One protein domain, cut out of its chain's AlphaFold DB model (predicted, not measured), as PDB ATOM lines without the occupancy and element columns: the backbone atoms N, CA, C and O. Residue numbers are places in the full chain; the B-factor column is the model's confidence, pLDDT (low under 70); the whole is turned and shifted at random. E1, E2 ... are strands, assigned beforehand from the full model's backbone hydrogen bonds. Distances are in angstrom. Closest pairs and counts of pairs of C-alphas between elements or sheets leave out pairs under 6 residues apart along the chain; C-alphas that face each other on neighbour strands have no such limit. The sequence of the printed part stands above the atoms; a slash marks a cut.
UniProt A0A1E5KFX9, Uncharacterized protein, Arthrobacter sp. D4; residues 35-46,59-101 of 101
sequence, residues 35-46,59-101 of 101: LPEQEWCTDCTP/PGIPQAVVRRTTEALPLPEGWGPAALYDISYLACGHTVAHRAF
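This is residues 35 to 46 and 59 to 101 of the 101 residues of an uncharacterized protein of Arthrobacter sp. D4 (UniProt A0A1E5KFX9). Four strands form one sheet curled like part of a barrel, with the loop of residues 73 to 83 reaching beyond one end. E2 bends sharply, pairing with E1 before the bend and E3 after it. The 55 printed residues include no named helix and strands E1 to E4, in that order along the chain and across the antiparallel sheet. The class is all strand; the whole is loose, with radius of gyration of the C-alphas 13.4 A and spans 43 by 21 by 18 A.

E2, residues 61 to 72, bends by 81 degrees at residue 64. Edge strand E1, residues 38 to 41, is its neighbour, with N 39 and O 63 within hydrogen-bond range at 3.0 A. E2 and E3, residues 84 to 90, form a hairpin, with N 69 and O 87 at 2.9 A. E3 and edge strand E4, residues 95 to 99, form another, with N 88 and O 96 at 2.8 A. E2, E3 and E4 are a meander, each the antiparallel neighbour of the one before.

E2 spans 26.8 A. E1 begins at C-alpha 38 (120.837, 77.377, 95.276); E4 ends at C-alpha 99 (117.685, 85.799, 110.146).

Across the cut, C-alphas 46 and 59 are 8.2 A apart. The E2 to E3 link is long. Residues 46, 59 and 101 have pLDDT under 70.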
ATOM      1  N   LEU A  35     117.789  68.901  91.647       76.12
ATOM      2  CA  LEU A  35     118.773  69.972  91.567       76.12
ATOM      3  C   LEU A  35     119.215  70.364  92.982       76.12
ATOM      4  O   LEU A  35     118.375  70.445  93.881       76.12
ATOM      5  N   PRO A  36     120.517  70.618  93.198       79.69
ATOM      6  CA  PRO A  36     120.973  71.133  94.476       79.69
ATOM      7  C   PRO A  36     120.287  72.471  94.752       79.69
ATOM      8  O   PRO A  36     120.104  73.286  93.844       79.69
ATOM      9  N   GLU A  37     119.932  72.694  96.015       90.00
ATOM     10  CA  GLU A  37     119.463  73.998  96.473       90.00
ATOM     11  C   GLU A  37     120.477  75.081  96.083       90.00
ATOM     12  O   GLU A  37     121.688  74.846  96.121       90.00
ATOM     13  N   GLN A  38     119.991  76.263  95.699       90.81
ATOM     14  CA  GLN A  38     120.837  77.377  95.276       90.81
ATOM     15  C   GLN A  38     120.595  78.614  96.135       90.81
ATOM     16  O   GLN A  38     119.463  78.898  96.521       90.81
ATOM     17  N   GLU A  39     121.664  79.361  96.383       90.81
ATOM     18  CA  GLU A  39     121.663  80.649  97.077       90.81
ATOM     19  C   GLU A  39     122.534  81.638  96.294       90.81
ATOM     20  O   GLU A  39     123.535  81.250  95.686       90.81
ATOM     21  N   TRP A  40     122.169  82.918  96.299       89.75
ATOM     22  CA  TRP A  40     122.942  83.956  95.621       89.75
ATOM     23  C   TRP A  40     124.164  84.350  96.455       89.75
ATOM     24  O   TRP A  40     124.034  84.805  97.589       89.75
ATOM     25  N   CYS A  41     125.360  84.202  95.887       89.44
ATOM     26  CA  CYS A  41     126.605  84.634  96.509       89.44
ATOM     27  C   CYS A  41     127.022  85.992  95.945       89.44
ATOM     28  O   CYS A  41     127.498  86.063  94.817       89.44
ATOM     29  N   THR A  42     126.872  87.058  96.728       85.06
ATOM     30  CA  THR A  42     127.263  88.424  96.330       85.06
ATOM     31  C   THR A  42     128.774  88.624  96.241       85.06
ATOM     32  O   THR A  42     129.223  89.514  95.527       85.06
ATOM     33  N   ASP A  43     129.557  87.794  96.936       84.75
ATOM     34  CA  ASP A  43     131.025  87.852  96.916       84.75
ATOM     35  C   ASP A  43     131.618  87.225  95.649       84.75
ATOM     36  O   ASP A  43     132.742  87.529  95.251       84.75
ATOM     37  N   CYS A  44     130.866  86.334  95.004       83.81
ATOM     38  CA  CYS A  44     131.224  85.806  93.705       83.81
ATOM     39  C   CYS A  44     130.513  86.623  92.625       83.81
ATOM     40  O   CYS A  44     129.289  86.603  92.523       83.81
ATOM     41  N   THR A  45     131.277  87.301  91.780       76.62
ATOM     42  CA  THR A  45     130.738  88.055  90.647       76.62
ATOM     43  C   THR A  45     131.006  87.314  89.337       76.62
ATOM     44  O   THR A  45     132.012  86.603  89.232       76.62
ATOM     45  N   PRO A  46     130.144  87.460  88.315       69.81
ATOM     46  CA  PRO A  46     130.516  87.099  86.951       69.81
ATOM     47  C   PRO A  46     131.820  87.832  86.589       69.81
ATOM     48  O   PRO A  46     131.954  89.019  86.889       69.81
ATOM     49  N   PRO A  59     124.917  91.616  90.321       65.62
ATOM     50  CA  PRO A  59     124.173  90.505  90.878       65.62
ATOM     51  C   PRO A  59     125.212  89.424  91.167       65.62
ATOM     52  O   PRO A  59     126.002  89.059  90.290       65.62
ATOM     53  N   GLY A  60     125.262  88.964  92.417       76.50
ATOM     54  CA  GLY A  60     126.084  87.815  92.781       76.50
ATOM     55  C   GLY A  60     125.805  86.628  91.857       76.50
ATOM     56  O   GLY A  60     124.862  86.644  91.069       76.50
ATOM     57  N   ILE A  61     126.578  85.555  91.950       86.94
ATOM     58  CA  ILE A  61     126.269  84.337  91.188       86.94
ATOM     59  C   ILE A  61     125.554  83.310  92.064       86.94
ATOM     60  O   ILE A  61     125.889  83.172  93.247       86.94
ATOM     61  N   PRO A  62     124.584  82.563  91.516       89.88
ATOM     62  CA  PRO A  62     123.945  81.497  92.259       89.88
ATOM     63  C   PRO A  62     124.942  80.356  92.487       89.88
ATOM     64  O   PRO A  62     125.720  79.983  91.607       89.88
ATOM     65  N   GLN A  63     124.943  79.824  93.703       91.44
ATOM     66  CA  GLN A  63     125.852  78.783  94.160       91.44
ATOM     67  C   GLN A  63     125.065  77.653  94.801       91.44
ATOM     68  O   GLN A  63     124.095  77.891  95.517       91.44
ATOM     69  N   ALA A  64     125.516  76.419  94.579       92.25
ATOM     70  CA  ALA A  64     124.937  75.261  95.246       92.25
ATOM     71  C   ALA A  64     125.165  75.349  96.764       92.25
ATOM     72  O   ALA A  64     126.283  75.607  97.220       92.25
ATOM     73  N   VAL A  65     124.116  75.092  97.539       93.69
ATOM     74  CA  VAL A  65     124.188  74.953  98.993       93.69
ATOM     75  C   VAL A  65     124.718  73.557  99.307       93.69
ATOM     76  O   VAL A  65     124.087  72.546  99.005       93.69
ATOM     77  N   VAL A  66     125.901  73.493  99.912       94.69
ATOM     78  CA  VAL A  66     126.542  72.230 100.315       94.69
ATOM     79  C   VAL A  66     126.039  71.787 101.684       94.69
ATOM     80  O   VAL A  66     125.947  70.595 101.974       94.69
ATOM     81  N   ARG A  67     125.717  72.755 102.545       93.19
ATOM     82  CA  ARG A  67     125.170  72.515 103.876       93.19
ATOM     83  C   ARG A  67     124.322  73.704 104.301       93.19
ATOM     84  O   ARG A  67     124.720  74.844 104.084       93.19
ATOM     85  N   ARG A  68     123.213  73.424 104.978       92.75
ATOM     86  CA  ARG A  68     122.397  74.425 105.663       92.75
ATOM     87  C   ARG A  68     122.274  74.083 107.143       92.75
ATOM     88  O   ARG A  68     122.157  72.910 107.502       92.75
ATOM     89  N   THR A  69     122.353  75.092 107.998       93.88
ATOM     90  CA  THR A  69     122.210  74.954 109.452       93.88
ATOM     91  C   THR A  69     121.430  76.124 110.013       93.88
ATOM     92  O   THR A  69     121.632  77.250 109.580       93.88
ATOM     93  N   THR A  70     120.618  75.883 111.039       93.69
ATOM     94  CA  THR A  70     119.991  76.960 111.809       93.69
ATOM     95  C   THR A  70     120.675  77.074 113.162       93.69
ATOM     96  O   THR A  70     120.673  76.117 113.936       93.69
ATOM     97  N   GLU A  71     121.271  78.228 113.448       89.94
ATOM     98  CA  GLU A  71     122.082  78.441 114.649       89.94
ATOM     99  C   GLU A  71     121.727  79.771 115.323       89.94
ATOM    100  O   GLU A  71     121.336  80.739 114.673       89.94
ATOM    101  N   ALA A  72     121.845  79.821 116.650       87.00
ATOM    102  CA  ALA A  72     121.674  81.054 117.408       87.00
ATOM    103  C   ALA A  72     122.988  81.841 117.410       87.00
ATOM    104  O   ALA A  72     124.025  81.292 117.788       87.00
ATOM    105  N   LEU A  73     122.952  83.129 117.059       77.69
ATOM    106  CA  LEU A  73     124.124  83.976 117.278       77.69
ATOM    107  C   LEU A  73     124.240  84.325 118.767       77.69
ATOM    108  O   LEU A  73     123.239  84.711 119.382       77.69
ATOM    109  N   PRO A  74     125.441  84.212 119.366       72.12
ATOM    110  CA  PRO A  74     125.638  84.566 120.762       72.12
ATOM    111  C   PRO A  74     125.414  86.071 120.938       72.12
ATOM    112  O   PRO A  74     126.195  86.891 120.456       72.12
ATOM    113  N   LEU A  75     124.331  86.434 121.626       72.56
ATOM    114  CA  LEU A  75     124.079  87.806 122.054       72.56
ATOM    115  C   LEU A  75     124.666  88.039 123.455       72.56
ATOM    116  O   LEU A  75     124.722  87.100 124.254       72.56
ATOM    117  N   PRO A  76     125.075  89.279 123.785       79.56
ATOM    118  CA  PRO A  76     125.431  89.638 125.151       79.56
ATOM    119  C   PRO A  76     124.278  89.362 126.125       79.56
ATOM    120  O   PRO A  76     123.102  89.510 125.778       79.56
ATOM    121  N   GLU A  77     124.607  88.997 127.365       78.81
ATOM    122  CA  GLU A  77     123.596  88.758 128.398       78.81
ATOM    123  C   GLU A  77     122.684  89.985 128.592       78.81
ATOM    124  O   GLU A  77     123.138  91.130 128.629       78.81
ATOM    125  N   GLY A  78     121.374  89.743 128.712       79.44
ATOM    126  CA  GLY A  78     120.364  90.784 128.940       79.44
ATOM    127  C   GLY A  78     119.763  91.417 127.679       79.44
ATOM    128  O   GLY A  78     118.824  92.199 127.798       79.44
ATOM    129  N   TRP A  79     120.228  91.053 126.480       79.19
ATOM    130  CA  TRP A  79     119.724  91.591 125.204       79.19
ATOM    131  C   TRP A  79     118.486  90.857 124.661       79.19
ATOM    132  O   TRP A  79     118.062  91.086 123.529       79.19
ATOM    133  N   GLY A  80     117.875  90.000 125.483       74.88
ATOM    134  CA  GLY A  80     116.726  89.179 125.109       74.88
ATOM    135  C   GLY A  80     117.125  87.822 124.516       74.88
ATOM    136  O   GLY A  80     118.275  87.399 124.654       74.88
ATOM    137  N   PRO A  81     116.169  87.088 123.919       79.56
ATOM    138  CA  PRO A  81     116.443  85.786 123.321       79.56
ATOM    139  C   PRO A  81     117.402  85.922 122.132       79.56
ATOM    140  O   PRO A  81     117.275  86.843 121.324       79.56
ATOM    141  N   ALA A  82     118.345  84.986 122.016       82.31
ATOM    142  CA  ALA A  82     119.263  84.928 120.884       82.31
ATOM    143  C   ALA A  82     118.484  84.764 119.570       82.31
ATOM    144  O   ALA A  82     117.636  83.877 119.453       82.31
ATOM    145  N   ALA A  83     118.764  85.626 118.590       85.00
ATOM    146  CA  ALA A  83     118.178  85.498 117.264       85.00
ATOM    147  C   ALA A  83     118.746  84.252 116.569       85.00
ATOM    148  O   ALA A  83     119.958  84.020 116.582       85.00
ATOM    149  N   LEU A  84     117.854  83.462 115.974       90.31
ATOM    150  CA  LEU A  84     118.224  82.340 115.123       90.31
ATOM    151  C   LEU A  84     118.567  82.854 113.725       90.31
ATOM    152  O   LEU A  84     117.953  83.800 113.231       90.31
ATOM    153  N   TYR A  85     119.538  82.215 113.092       90.62
ATOM    154  CA  TYR A  85     119.956  82.481 111.725       90.62
ATOM    155  C   TYR A  85     119.961  81.183 110.937       90.62
ATOM    156  O   TYR A  85     120.425  80.158 111.432       90.62
ATOM    157  N   ASP A  86     119.447  81.243 109.716       93.56
ATOM    158  CA  ASP A  86     119.617  80.213 108.707       93.56
ATOM    159  C   ASP A  86     120.911  80.483 107.936       93.56
ATOM    160  O   ASP A  86     121.072  81.535 107.313       93.56
ATOM    161  N   ILE A  87     121.858  79.559 108.042       93.25
ATOM    162  CA  ILE A  87     123.220  79.679 107.530       93.25
ATOM    163  C   ILE A  87     123.390  78.682 106.387       93.25
ATOM    164  O   ILE A  87     123.324  77.467 106.588       93.25
ATOM    165  N   SER A  88     123.662  79.205 105.197       94.75
ATOM    166  CA  SER A  88     123.933  78.455 103.972       94.75
ATOM    167  C   SER A  88     125.434  78.472 103.677       94.75
ATOM    168  O   SER A  88     126.012  79.523 103.400       94.75
ATOM    169  N   TYR A  89     126.066  77.300 103.701       94.44
ATOM    170  CA  TYR A  89     127.450  77.097 103.271       94.44
ATOM    171  C   TYR A  89     127.468  76.736 101.786       94.44
ATOM    172  O   TYR A  89     126.888  75.724 101.376       94.44
ATOM    173  N   LEU A  90     128.125  77.563 100.979       94.94
ATOM    174  CA  LEU A  90     128.061  77.497  99.523       94.94
ATOM    175  C   LEU A  90     129.247  76.733  98.931       94.94
ATOM    176  O   LEU A  90     130.339  76.709  99.495       94.94
ATOM    177  N   ALA A  91     129.055  76.150  97.746       93.25
ATOM    178  CA  ALA A  91     130.093  75.397  97.037       93.25
ATOM    179  C   ALA A  91     131.328  76.243  96.671       93.25
ATOM    180  O   ALA A  91     132.433  75.709  96.598       93.25
ATOM    181  N   CYS A  92     131.160  77.557  96.497       92.00
ATOM    182  CA  CYS A  92     132.266  78.502  96.307       92.00
ATOM    183  C   CYS A  92     133.118  78.742  97.570       92.00
ATOM    184  O   CYS A  92     134.149  79.400  97.484       92.00
ATOM    185  N   GLY A  93     132.706  78.229  98.736       93.56
ATOM    186  CA  GLY A  93     133.382  78.429 100.019       93.56
ATOM    187  C   GLY A  93     132.868  79.619 100.837       93.56
ATOM    188  O   GLY A  93     133.223  79.734 102.010       93.56
ATOM    189  N   HIS A  94     132.011  80.474 100.271       94.00
ATOM    190  CA  HIS A  94     131.356  81.557 101.010       94.00
ATOM    191  C   HIS A  94     130.182  81.058 101.859       94.00
ATOM    192  O   HIS A  94     129.638  79.970 101.649       94.00
ATOM    193  N   THR A  95     129.794  81.872 102.838       92.94
ATOM    194  CA  THR A  95     128.685  81.593 103.755       92.94
ATOM    195  C   THR A  95     127.694  82.748 103.710       92.94
ATOM    196  O   THR A  95     128.094  83.900 103.854       92.94
ATOM    197  N   VAL A  96     126.410  82.438 103.537       91.62
ATOM    198  CA  VAL A  96     125.311  83.413 103.582       91.62
ATOM    199  C   VAL A  96     124.460  83.116 104.807       91.62
ATOM    200  O   VAL A  96     124.144  81.958 105.068       91.62
ATOM    201  N   ALA A  97     124.100  84.148 105.567       91.12
ATOM    202  CA  ALA A  97     123.279  84.008 106.763       91.12
ATOM    203  C   ALA A  97     122.072  84.945 106.703       91.12
ATOM    204  O   ALA A  97     122.220  86.163 106.597       91.12
ATOM    205  N   HIS A  98     120.882  84.370 106.840       89.38
ATOM    206  CA  HIS A  98     119.614  85.088 106.920       89.38
ATOM    207  C   HIS A  98     119.037  84.927 108.320       89.38
ATOM    208  O   HIS A  98     119.192  83.882 108.943       89.38
ATOM    209  N   ARG A  99     118.365  85.946 108.853       87.25
ATOM    210  CA  ARG A  99     117.685  85.799 110.146       87.25
ATOM    211  C   ARG A  99     116.532  84.803 109.993       87.25
ATOM    212  O   ARG A  99     115.672  85.001 109.139       87.25
ATOM    213  N   ALA A 100     116.513  83.763 110.820       80.44
ATOM    214  CA  ALA A 100     115.394  82.836 110.897       80.44
ATOM    215  C   ALA A 100     114.232  83.511 111.647       80.44
ATOM    216  O   ALA A 100     114.458  84.259 112.601       80.44
ATOM    217  N   PHE A 101     113.026  83.281 111.130       69.38
ATOM    218  CA  PHE A 101     111.754  83.947 111.444       69.38
ATOM    219  C   PHE A 101     111.499  84.224 112.934       69.38
ATOM    220  O   PHE A 101     111.734  83.317 113.765       69.38
TER     221      PHE A 101